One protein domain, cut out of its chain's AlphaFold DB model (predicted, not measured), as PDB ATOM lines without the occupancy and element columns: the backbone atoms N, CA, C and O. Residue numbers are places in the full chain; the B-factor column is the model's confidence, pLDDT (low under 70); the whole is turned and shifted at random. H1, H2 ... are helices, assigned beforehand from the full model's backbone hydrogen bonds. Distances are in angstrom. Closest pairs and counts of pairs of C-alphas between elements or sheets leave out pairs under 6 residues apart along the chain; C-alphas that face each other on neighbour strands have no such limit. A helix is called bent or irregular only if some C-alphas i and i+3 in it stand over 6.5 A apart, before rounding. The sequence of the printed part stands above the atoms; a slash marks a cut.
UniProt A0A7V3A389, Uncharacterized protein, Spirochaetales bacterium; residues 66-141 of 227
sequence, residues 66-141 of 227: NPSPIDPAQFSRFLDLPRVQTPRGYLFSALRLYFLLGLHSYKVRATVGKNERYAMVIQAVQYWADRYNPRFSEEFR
ATOM      1  N   ASN A  66     207.999 147.458 111.285       39.75
ATOM      2  CA  ASN A  66     208.577 146.339 112.000       39.75
ATOM      3  C   ASN A  66     207.676 146.051 113.207       39.75
ATOM      4  O   ASN A  66     207.649 146.878 114.124       39.75
ATOM      5  N   PRO A  67     206.927 144.933 113.242       47.06
ATOM      6  CA  PRO A  67     206.385 144.472 114.508       47.06
ATOM      7  C   PRO A  67     207.577 144.293 115.451       47.06
ATOM      8  O   PRO A  67     208.567 143.659 115.077       47.06
ATOM      9  N   SER A  68     207.512 144.884 116.649       47.31
ATOM     10  CA  SER A  68     208.416 144.546 117.751       47.31
ATOM     11  C   SER A  68     208.592 143.023 117.771       47.31
ATOM     12  O   SER A  68     207.590 142.345 117.528       47.31
ATOM     13  N   PRO A  69     209.798 142.465 117.991       48.72
ATOM     14  CA  PRO A  69     209.985 141.017 118.004       48.72
ATOM     15  C   PRO A  69     208.985 140.429 118.991       48.72
ATOM     16  O   PRO A  69     209.077 140.680 120.193       48.72
ATOM     17  N   ILE A  70     207.950 139.771 118.463       54.28
ATOM     18  CA  ILE A  70     206.852 139.357 119.311       54.28
ATOM     19  C   ILE A  70     207.293 138.076 119.982       54.28
ATOM     20  O   ILE A  70     207.527 137.067 119.316       54.28
ATOM     21  N   ASP A  71     207.443 138.148 121.297       58.12
ATOM     22  CA  ASP A  71     207.762 136.997 122.118       58.12
ATOM     23  C   ASP A  71     206.577 136.010 122.068       58.12
ATOM     24  O   ASP A  71     205.461 136.370 122.461       58.12
ATOM     25  N   PRO A  72     206.773 134.764 121.595       54.81
ATOM     26  CA  PRO A  72     205.741 133.728 121.635       54.81
ATOM     27  C   PRO A  72     205.149 133.523 123.042       54.81
ATOM     28  O   PRO A  72     203.973 133.172 123.169       54.81
ATOM     29  N   ALA A  73     205.912 133.808 124.106       56.59
ATOM     30  CA  ALA A  73     205.435 133.755 125.487       56.59
ATOM     31  C   ALA A  73     204.513 134.931 125.869       56.59
ATOM     32  O   ALA A  73     203.707 134.803 126.788       56.59
ATOM     33  N   GLN A  74     204.540 136.061 125.153       57.16
ATOM     34  CA  GLN A  74     203.519 137.108 125.329       57.16
ATOM     35  C   GLN A  74     202.159 136.662 124.789       57.16
ATOM     36  O   GLN A  74     201.116 137.093 125.285       57.16
ATOM     37  N   PHE A  75     202.164 135.770 123.798       56.53
ATOM     38  CA  PHE A  75     200.953 135.196 123.239       56.53
ATOM     39  C   PHE A  75     200.382 134.065 124.074       56.53
ATOM     40  O   PHE A  75     199.164 133.960 124.112       56.53
ATOM     41  N   SER A  76     201.191 133.288 124.798       57.97
ATOM     42  CA  SER A  76     200.688 132.192 125.647       57.97
ATOM     43  C   SER A  76     199.673 132.655 126.706       57.97
ATOM     44  O   SER A  76     198.798 131.891 127.102       57.97
ATOM     45  N   ARG A  77     199.724 133.931 127.123       56.69
ATOM     46  CA  ARG A  77     198.715 134.546 128.008       56.69
ATOM     47  C   ARG A  77     197.326 134.671 127.380       56.69
ATOM     48  O   ARG A  77     196.342 134.804 128.103       56.69
ATOM     49  N   PHE A  78     197.239 134.705 126.054       53.72
ATOM     50  CA  PHE A  78     196.006 135.007 125.325       53.72
ATOM     51  C   PHE A  78     195.612 133.933 124.313       53.72
ATOM     52  O   PHE A  78     194.431 133.853 123.980       53.72
ATOM     53  N   LEU A  79     196.581 133.153 123.838       62.19
ATOM     54  CA  LEU A  79     196.492 132.117 122.823       62.19
ATOM     55  C   LEU A  79     196.856 130.778 123.448       62.19
ATOM     56  O   LEU A  79     197.951 130.628 123.989       62.19
ATOM     57  N   ASP A  80     195.966 129.798 123.303       64.00
ATOM     58  CA  ASP A  80     196.325 128.405 123.544       64.00
ATOM     59  C   ASP A  80     197.519 128.067 122.642       64.00
ATOM     60  O   ASP A  80     197.464 128.250 121.415       64.00
ATOM     61  N   LEU A  81     198.623 127.626 123.250       67.62
ATOM     62  CA  LEU A  81     199.802 127.225 122.496       67.62
ATOM     63  C   LEU A  81     199.415 126.058 121.576       67.62
ATOM     64  O   LEU A  81     198.794 125.097 122.044       67.62
ATOM     65  N   PRO A  82     199.741 126.130 120.272       71.00
ATOM     66  CA  PRO A  82     199.509 125.005 119.383       71.00
ATOM     67  C   PRO A  82     200.319 123.804 119.878       71.00
ATOM     68  O   PRO A  82     201.393 123.963 120.459       71.00
ATOM     69  N   ARG A  83     199.811 122.596 119.621       67.56
ATOM     70  CA  ARG A  83     200.533 121.358 119.955       67.56
ATOM     71  C   ARG A  83     201.899 121.312 119.268       67.56
ATOM     72  O   ARG A  83     202.893 120.997 119.908       67.56
ATOM     73  N   VAL A  84     201.931 121.717 118.000       72.31
ATOM     74  CA  VAL A  84     203.140 121.834 117.185       72.31
ATOM     75  C   VAL A  84     203.576 123.301 117.136       72.31
ATOM     76  O   VAL A  84     202.824 124.168 116.689       72.31
ATOM     77  N   GLN A  85     204.796 123.594 117.594       81.38
ATOM     78  CA  GLN A  85     205.347 124.956 117.676       81.38
ATOM     79  C   GLN A  85     205.978 125.420 116.352       81.38
ATOM     80  O   GLN A  85     207.134 125.836 116.296       81.38
ATOM     81  N   THR A  86     205.213 125.351 115.264       86.00
ATOM     82  CA  THR A  86     205.617 125.852 113.943       86.00
ATOM     83  C   THR A  86     204.927 127.182 113.630       86.00
ATOM     84  O   THR A  86     203.860 127.479 114.178       86.00
ATOM     85  N   PRO A  87     205.468 128.003 112.705       87.44
ATOM     86  CA  PRO A  87     204.792 129.219 112.247       87.44
ATOM     87  C   PRO A  87     203.353 128.980 111.761       87.44
ATOM     88  O   PRO A  87     202.490 129.831 111.971       87.44
ATOM     89  N   ARG A  88     203.083 127.814 111.158       90.38
ATOM     90  CA  ARG A  88     201.749 127.385 110.719       90.38
ATOM     91  C   ARG A  88     200.816 127.126 111.903       90.38
ATOM     92  O   ARG A  88     199.731 127.711 111.954       90.38
ATOM     93  N   GLY A  89     201.256 126.333 112.880       88.00
ATOM     94  CA  GLY A  89     200.510 126.088 114.113       88.00
ATOM     95  C   GLY A  89     200.183 127.384 114.860       88.00
ATOM     96  O   GLY A  89     199.026 127.630 115.210       88.00
ATOM     97  N   TYR A  90     201.172 128.270 115.027       87.12
ATOM     98  CA  TYR A  90     200.963 129.568 115.674       87.12
ATOM     99  C   TYR A  90     199.987 130.462 114.905       87.12
ATOM    100  O   TYR A  90     199.146 131.123 115.522       87.12
ATOM    101  N   LEU A  91     200.057 130.461 113.571       90.69
ATOM    102  CA  LEU A  91     199.116 131.196 112.736       90.69
ATOM    103  C   LEU A  91     197.676 130.715 112.953       90.69
ATOM    104  O   LEU A  91     196.780 131.539 113.139       90.69
ATOM    105  N   PHE A  92     197.435 129.404 112.954       91.56
ATOM    106  CA  PHE A  92     196.084 128.870 113.136       91.56
ATOM    107  C   PHE A  92     195.557 129.044 114.556       91.56
ATOM    108  O   PHE A  92     194.382 129.381 114.710       91.56
ATOM    109  N   SER A  93     196.405 128.945 115.581       87.44
ATOM    110  CA  SER A  93     196.017 129.343 116.941       87.44
ATOM    111  C   SER A  93     195.611 130.820 116.996       87.44
ATOM    112  O   SER A  93     194.557 131.156 117.546       87.44
ATOM    113  N   ALA A  94     196.398 131.708 116.376       88.94
ATOM    114  CA  ALA A  94     196.097 133.138 116.307       88.94
ATOM    115  C   ALA A  94     194.780 133.423 115.568       88.94
ATOM    116  O   ALA A  94     193.946 134.198 116.047       88.94
ATOM    117  N   LEU A  95     194.559 132.754 114.435       92.31
ATOM    118  CA  LEU A  95     193.323 132.855 113.666       92.31
ATOM    119  C   LEU A  95     192.120 132.319 114.446       92.31
ATOM    120  O   LEU A  95     191.085 132.979 114.486       92.31
ATOM    121  N   ARG A  96     192.245 131.188 115.141       90.00
ATOM    122  CA  ARG A  96     191.179 130.660 116.004       90.00
ATOM    123  C   ARG A  96     190.724 131.697 117.016       90.00
ATOM    124  O   ARG A  96     189.536 132.000 117.088       90.00
ATOM    125  N   LEU A  97     191.660 132.304 117.737       87.19
ATOM    126  CA  LEU A  97     191.318 133.342 118.702       87.19
ATOM    127  C   LEU A  97     190.711 134.583 118.038       87.19
ATOM    128  O   LEU A  97     189.762 135.160 118.565       87.19
ATOM    129  N   TYR A  98     191.215 134.978 116.867       90.19
ATOM    130  CA  TYR A  98     190.638 136.065 116.078       90.19
ATOM    131  C   TYR A  98     189.151 135.824 115.760       90.19
ATOM    132  O   TYR A  98     188.329 136.737 115.908       90.19
ATOM    133  N   PHE A  99     188.797 134.600 115.357       90.62
ATOM    134  CA  PHE A  99     187.413 134.213 115.079       90.62
ATOM    135  C   PHE A  99     186.574 134.089 116.357       90.62
ATOM    136  O   PHE A  99     185.500 134.684 116.410       90.62
ATOM    137  N   LEU A 100     187.092 133.446 117.411       86.88
ATOM    138  CA  LEU A 100     186.410 133.291 118.708       86.88
ATOM    139  C   LEU A 100     186.064 134.629 119.366       86.88
ATOM    140  O   LEU A 100     184.980 134.800 119.918       86.88
ATOM    141  N   LEU A 101     186.973 135.603 119.293       85.25
ATOM    142  CA  LEU A 101     186.738 136.948 119.815       85.25
ATOM    143  C   LEU A 101     185.802 137.774 118.921       85.25
ATOM    144  O   LEU A 101     185.499 138.919 119.253       85.25
ATOM    145  N   GLY A 102     185.359 137.236 117.782       86.19
ATOM    146  CA  GLY A 102     184.488 137.937 116.849       86.19
ATOM    147  C   GLY A 102     185.161 139.151 116.210       86.19
ATOM    148  O   GLY A 102     184.472 140.100 115.836       86.19
ATOM    149  N   LEU A 103     186.493 139.157 116.064       86.31
ATOM    150  CA  LEU A 103     187.226 140.297 115.494       86.31
ATOM    151  C   LEU A 103     186.937 140.506 114.003       86.31
ATOM    152  O   LEU A 103     187.282 141.548 113.454       86.31
ATOM    153  N   HIS A 104     186.262 139.563 113.350       84.06
ATOM    154  CA  HIS A 104     185.689 139.735 112.017       84.06
ATOM    155  C   HIS A 104     184.359 140.529 112.022       84.06
ATOM    156  O   HIS A 104     183.866 140.924 110.970       84.06
ATOM    157  N   SER A 105     183.757 140.782 113.188       78.69
ATOM    158  CA  SER A 105     182.475 141.478 113.321       78.69
ATOM    159  C   SER A 105     182.642 142.980 113.549       78.69
ATOM    160  O   SER A 105     183.449 143.431 114.368       78.69
ATOM    161  N   TYR A 106     181.793 143.774 112.889       70.31
ATOM    162  CA  TYR A 106     181.732 145.226 113.083       70.31
ATOM    163  C   TYR A 106     181.437 145.605 114.531       70.31
ATOM    164  O   TYR A 106     182.061 146.518 115.072       70.31
ATOM    165  N   LYS A 107     180.514 144.882 115.173       71.38
ATOM    166  CA  LYS A 107     180.065 145.168 116.541       71.38
ATOM    167  C   LYS A 107     181.229 145.111 117.532       71.38
ATOM    168  O   LYS A 107     181.354 145.998 118.370       71.38
ATOM    169  N   VAL A 108     182.100 144.114 117.387       72.62
ATOM    170  CA  VAL A 108     183.298 143.968 118.223       72.62
ATOM    171  C   VAL A 108     184.353 145.005 117.825       72.62
ATOM    172  O   VAL A 108     184.911 145.686 118.677       72.62
ATOM    173  N   ARG A 109     184.578 145.245 116.525       67.88
ATOM    174  CA  ARG A 109     185.555 146.259 116.072       67.88
ATOM    175  C   ARG A 109     185.217 147.702 116.408       67.88
ATOM    176  O   ARG A 109     186.113 148.552 116.499       67.88
ATOM    177  N   ALA A 110     183.942 148.014 116.590       65.38
ATOM    178  CA  ALA A 110     183.519 149.322 117.064       65.38
ATOM    179  C   ALA A 110     184.077 149.610 118.471       65.38
ATOM    180  O   ALA A 110     184.474 150.745 118.734       65.38
ATOM    181  N   THR A 111     184.214 148.583 119.316       63.62
ATOM    182  CA  THR A 111     184.720 148.689 120.693       63.62
ATOM    183  C   THR A 111     186.229 148.425 120.820       63.62
ATOM    184  O   THR A 111     186.821 148.797 121.833       63.62
ATOM    185  N   VAL A 112     186.883 147.889 119.773       58.25
ATOM    186  CA  VAL A 112     188.324 147.533 119.747       58.25
ATOM    187  C   VAL A 112     189.278 148.672 120.095       58.25
ATOM    188  O   VAL A 112     190.322 148.413 120.681       58.25
ATOM    189  N   GLY A 113     188.930 149.932 119.811       54.47
ATOM    190  CA  GLY A 113     189.808 151.080 120.090       54.47
ATOM    191  C   GLY A 113     190.170 151.285 121.571       54.47
ATOM    192  O   GLY A 113     190.931 152.197 121.869       54.47
ATOM    193  N   LYS A 114     189.617 150.471 122.480       55.69
ATOM    194  CA  LYS A 114     189.877 150.487 123.924       55.69
ATOM    195  C   LYS A 114     190.467 149.177 124.470       55.69
ATOM    196  O   LYS A 114     190.577 149.055 125.683       55.69
ATOM    197  N   ASN A 115     190.783 148.184 123.629       68.44
ATOM    198  CA  ASN A 115     191.166 146.851 124.107       68.44
ATOM    199  C   ASN A 115     192.477 146.362 123.472       68.44
ATOM    200  O   ASN A 115     192.488 145.859 122.345       68.44
ATOM    201  N   GLU A 116     193.571 146.494 124.223       73.38
ATOM    202  CA  GLU A 116     194.928 146.079 123.834       73.38
ATOM    203  C   GLU A 116     194.989 144.612 123.398       73.38
ATOM    204  O   GLU A 116     195.636 144.290 122.402       73.38
ATOM    205  N   ARG A 117     194.207 143.735 124.048       76.12
ATOM    206  CA  ARG A 117     194.121 142.310 123.699       76.12
ATOM    207  C   ARG A 117     193.748 142.103 122.233       76.12
ATOM    208  O   ARG A 117     194.302 141.235 121.571       76.12
ATOM    209  N   TYR A 118     192.820 142.891 121.697       80.31
ATOM    210  CA  TYR A 118     192.366 142.726 120.315       80.31
ATOM    211  C   TYR A 118     193.409 143.185 119.296       80.31
ATOM    212  O   TYR A 118     193.571 142.544 118.257       80.31
ATOM    213  N   ALA A 119     194.135 144.263 119.602       78.75
ATOM    214  CA  ALA A 119     195.251 144.713 118.777       78.75
ATOM    215  C   ALA A 119     196.366 143.657 118.741       78.75
ATOM    216  O   ALA A 119     196.851 143.329 117.659       78.75
ATOM    217  N   MET A 120     196.686 143.061 119.896       80.50
ATOM    218  CA  MET A 120     197.679 141.989 119.993       80.50
ATOM    219  C   MET A 120     197.302 140.768 119.149       80.50
ATOM    220  O   MET A 120     198.154 140.250 118.438       80.50
ATOM    221  N   VAL A 121     196.040 140.324 119.158       85.00
ATOM    222  CA  VAL A 121     195.613 139.160 118.351       85.00
ATOM    223  C   VAL A 121     195.757 139.420 116.852       85.00
ATOM    224  O   VAL A 121     196.251 138.563 116.124       85.00
ATOM    225  N   ILE A 122     195.371 140.607 116.375       86.19
ATOM    226  CA  ILE A 122     195.520 140.965 114.956       86.19
ATOM    227  C   ILE A 122     197.004 141.011 114.566       86.19
ATOM    228  O   ILE A 122     197.377 140.498 113.511       86.19
ATOM    229  N   GLN A 123     197.852 141.582 115.427       85.00
ATOM    230  CA  GLN A 123     199.303 141.601 115.226       85.00
ATOM    231  C   GLN A 123     199.906 140.191 115.235       85.00
ATOM    232  O   GLN A 123     200.773 139.913 114.414       85.00
ATOM    233  N   ALA A 124     199.418 139.295 116.099       85.44
ATOM    234  CA  ALA A 124     199.826 137.892 116.142       85.44
ATOM    235  C   ALA A 124     199.591 137.200 114.803       85.44
ATOM    236  O   ALA A 124     200.503 136.588 114.250       85.44
ATOM    237  N   VAL A 125     198.372 137.333 114.267       90.00
ATOM    238  CA  VAL A 125     198.016 136.741 112.975       90.00
ATOM    239  C   VAL A 125     198.935 137.282 111.887       90.00
ATOM    240  O   VAL A 125     199.493 136.494 111.135       90.00
ATOM    241  N   GLN A 126     199.149 138.599 111.835       89.69
ATOM    242  CA  GLN A 126     200.021 139.212 110.832       89.69
ATOM    243  C   GLN A 126     201.468 138.700 110.941       89.69
ATOM    244  O   GLN A 126     202.049 138.285 109.946       89.69
ATOM    245  N   TYR A 127     202.028 138.668 112.151       87.00
ATOM    246  CA  TYR A 127     203.412 138.260 112.403       87.00
ATOM    247  C   TYR A 127     203.697 136.810 111.996       87.00
ATOM    248  O   TYR A 127     204.753 136.518 111.424       87.00
ATOM    249  N   TRP A 128     202.771 135.897 112.308       88.69
ATOM    250  CA  TRP A 128     202.900 134.489 111.934       88.69
ATOM    251  C   TRP A 128     202.550 134.253 110.466       88.69
ATOM    252  O   TRP A 128     203.198 133.431 109.819       88.69
ATOM    253  N   ALA A 129     201.616 135.026 109.904       91.75
ATOM    254  CA  ALA A 129     201.330 135.008 108.474       91.75
ATOM    255  C   ALA A 129     202.551 135.446 107.658       91.75
ATOM    256  O   ALA A 129     202.904 134.755 106.712       91.75
ATOM    257  N   ASP A 130     203.258 136.509 108.057       89.25
ATOM    258  CA  ASP A 130     204.483 136.967 107.381       89.25
ATOM    259  C   ASP A 130     205.567 135.875 107.320       89.25
ATOM    260  O   ASP A 130     206.314 135.799 106.349       89.25
ATOM    261  N   ARG A 131     205.648 135.014 108.343       89.25
ATOM    262  CA  ARG A 131     206.640 133.926 108.421       89.25
ATOM    263  C   ARG A 131     206.218 132.662 107.690       89.25
ATOM    264  O   ARG A 131     207.072 131.963 107.160       89.25
ATOM    265  N   TYR A 132     204.928 132.342 107.711       91.56
ATOM    266  CA  TYR A 132     204.410 131.119 107.104       91.56
ATOM    267  C   TYR A 132     204.039 131.314 105.629       91.56
ATOM    268  O   TYR A 132     204.398 130.505 104.777       91.56
ATOM    269  N   ASN A 133     203.298 132.379 105.325       91.94
ATOM    270  CA  ASN A 133     202.775 132.666 103.996       91.94
ATOM    271  C   ASN A 133     202.607 134.191 103.799       91.94
ATOM    272  O   ASN A 133     201.540 134.745 104.098       91.94
ATOM    273  N   PRO A 134     203.633 134.883 103.260       89.50
ATOM    274  CA  PRO A 134     203.607 136.334 103.060       89.50
ATOM    275  C   PRO A 134     202.432 136.817 102.203       89.50
ATOM    276  O   PRO A 134     201.855 137.869 102.467       89.50
ATOM    277  N   ARG A 135     202.022 136.019 101.208       89.94
ATOM    278  CA  ARG A 135     200.863 136.334 100.368       89.94
ATOM    279  C   ARG A 135     199.579 136.371 101.197       89.94
ATOM    280  O   ARG A 135     198.823 137.335 101.114       89.94
ATOM    281  N   PHE A 136     199.360 135.363 102.040       91.88
ATOM    282  CA  PHE A 136     198.220 135.359 102.955       91.88
ATOM    283  C   PHE A 136     198.271 136.538 103.935       91.88
ATOM    284  O   PHE A 136     197.240 137.122 104.262       91.88
ATOM    285  N   SER A 137     199.461 136.935 104.379       90.81
ATOM    286  CA  SER A 137     199.631 138.090 105.263       90.81
ATOM    287  C   SER A 137     199.081 139.390 104.659       90.81
ATOM    288  O   SER A 137     198.404 140.176 105.337       90.81
ATOM    289  N   GLU A 138     199.317 139.610 103.365       88.00
ATOM    290  CA  GLU A 138     198.740 140.736 102.626       88.00
ATOM    291  C   GLU A 138     197.220 140.603 102.471       88.00
ATOM    292  O   GLU A 138     196.485 141.576 102.669       88.00
ATOM    293  N   GLU A 139     196.736 139.402 102.156       89.06
ATOM    294  CA  GLU A 139     195.306 139.105 102.012       89.06
ATOM    295  C   GLU A 139     194.549 139.324 103.332       89.06
ATOM    296  O   GLU A 139     193.496 139.969 103.346       89.06
ATOM    297  N   PHE A 140     195.116 138.891 104.461       90.38
ATOM    298  CA  PHE A 140     194.569 139.123 105.796       90.38
ATOM    299  C   PHE A 140     194.505 140.615 106.123       90.38
ATOM    300  O   PHE A 140     193.479 141.095 106.617       90.38
ATOM    301  N   ARG A 141     195.554 141.383 105.805       88.06
ATOM    302  CA  ARG A 141     195.556 142.841 105.998       88.06
ATOM    303  C   ARG A 141     194.440 143.507 105.194       88.06
ATOM    304  O   ARG A 141     193.627 144.235 105.767       88.06
TER     305      ARG A 141
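What this domain is: This is residues 66 to 141 of the 227 residues of an uncharacterized protein of Spirochaetales bacterium (UniProt A0A7V3A389). The longest helix, H4, runs through the middle of a small helical domain, with H2 packed along it in the opposite direction and H5 folding back on its last part from another side. H3, irregular in form, sits at one end of the domain, beyond the end of H2 and the start of H4, and the short H1 lies near H4 without firm contact. The printed part has 76 residues with five named helices, in the order H1, H2, H3, H4, H5, and no named strand; the class is all helix. The whole is compact, with a radius of gyration of the C-alphas of 11.9 A, and rounded, with spans of 32 by 27 by 23 A.

How they stand to each other: H4, residues 116 to 132, touches H2, residues 87 to 100, and the closest C-alphas, those of Leu 91 and Trp 128, are 5.1 A apart. H2 and H4 run opposite ways at a shallow tilt of 33 degrees, only just short of steep. With its residues 125 to 130 alone, H4 touches H5, residues 134 to 141; their closest C-alphas, those of Ala 129 and Ser 137, are 4.8 A apart. H4 and H5 form a helical hairpin, running opposite ways at a shallow tilt of 25 degrees. H3, residues 106 to 114, is close to H4 but not clearly touching, with the closest C-alphas, those of Val 112 and Tyr 118, 6.3 A apart; their lines stand about perpendicular, at 74 degrees. H3 is irregular: C-alphas 110 and 113 are 7.2 A apart. H1, residues 72 to 76, is also close to H4 but not clearly touching; their closest C-alphas, those of Phe 75 and Ala 124, are 7.7 A apart. Among the pairs that are apart are H2 and H5, H1 and H2, and H2 and H3. In H1, H2 and H5 every O i to N i+4 pair is within hydrogen-bond range; in H4 12 of 13 are, and in H3 2 of 5, beside 4 of 6 O i to N i+3 pairs.

Where its parts are: H4 measures 24.4 A from C-alpha 116 at (194.928, 146.079, 123.834) to C-alpha 132 at (204.410, 131.119, 107.104). H2, residues 87 to 100, measures 19.9 A, and H3, residues 106 to 114, 14.5 A. H5, residues 134 to 141, measures 10.8 A and ends with C-alpha 141 at (195.556, 142.841, 105.998). H1, residues 72 to 76, measures 6.6 A.

The domain as a whole: The two C-alphas farthest apart, those of Val 84 and Ala 110, are 33.8 A from each other. The printed part has no cut. The links H2 to H3, H3 to H4 and H4 to H5 are tight, and the link H1 to H2 is short. The mean pLDDT of the printed part is 76.8; residues 66 to 81, residue 83 and residues 109 to 115 are under 70.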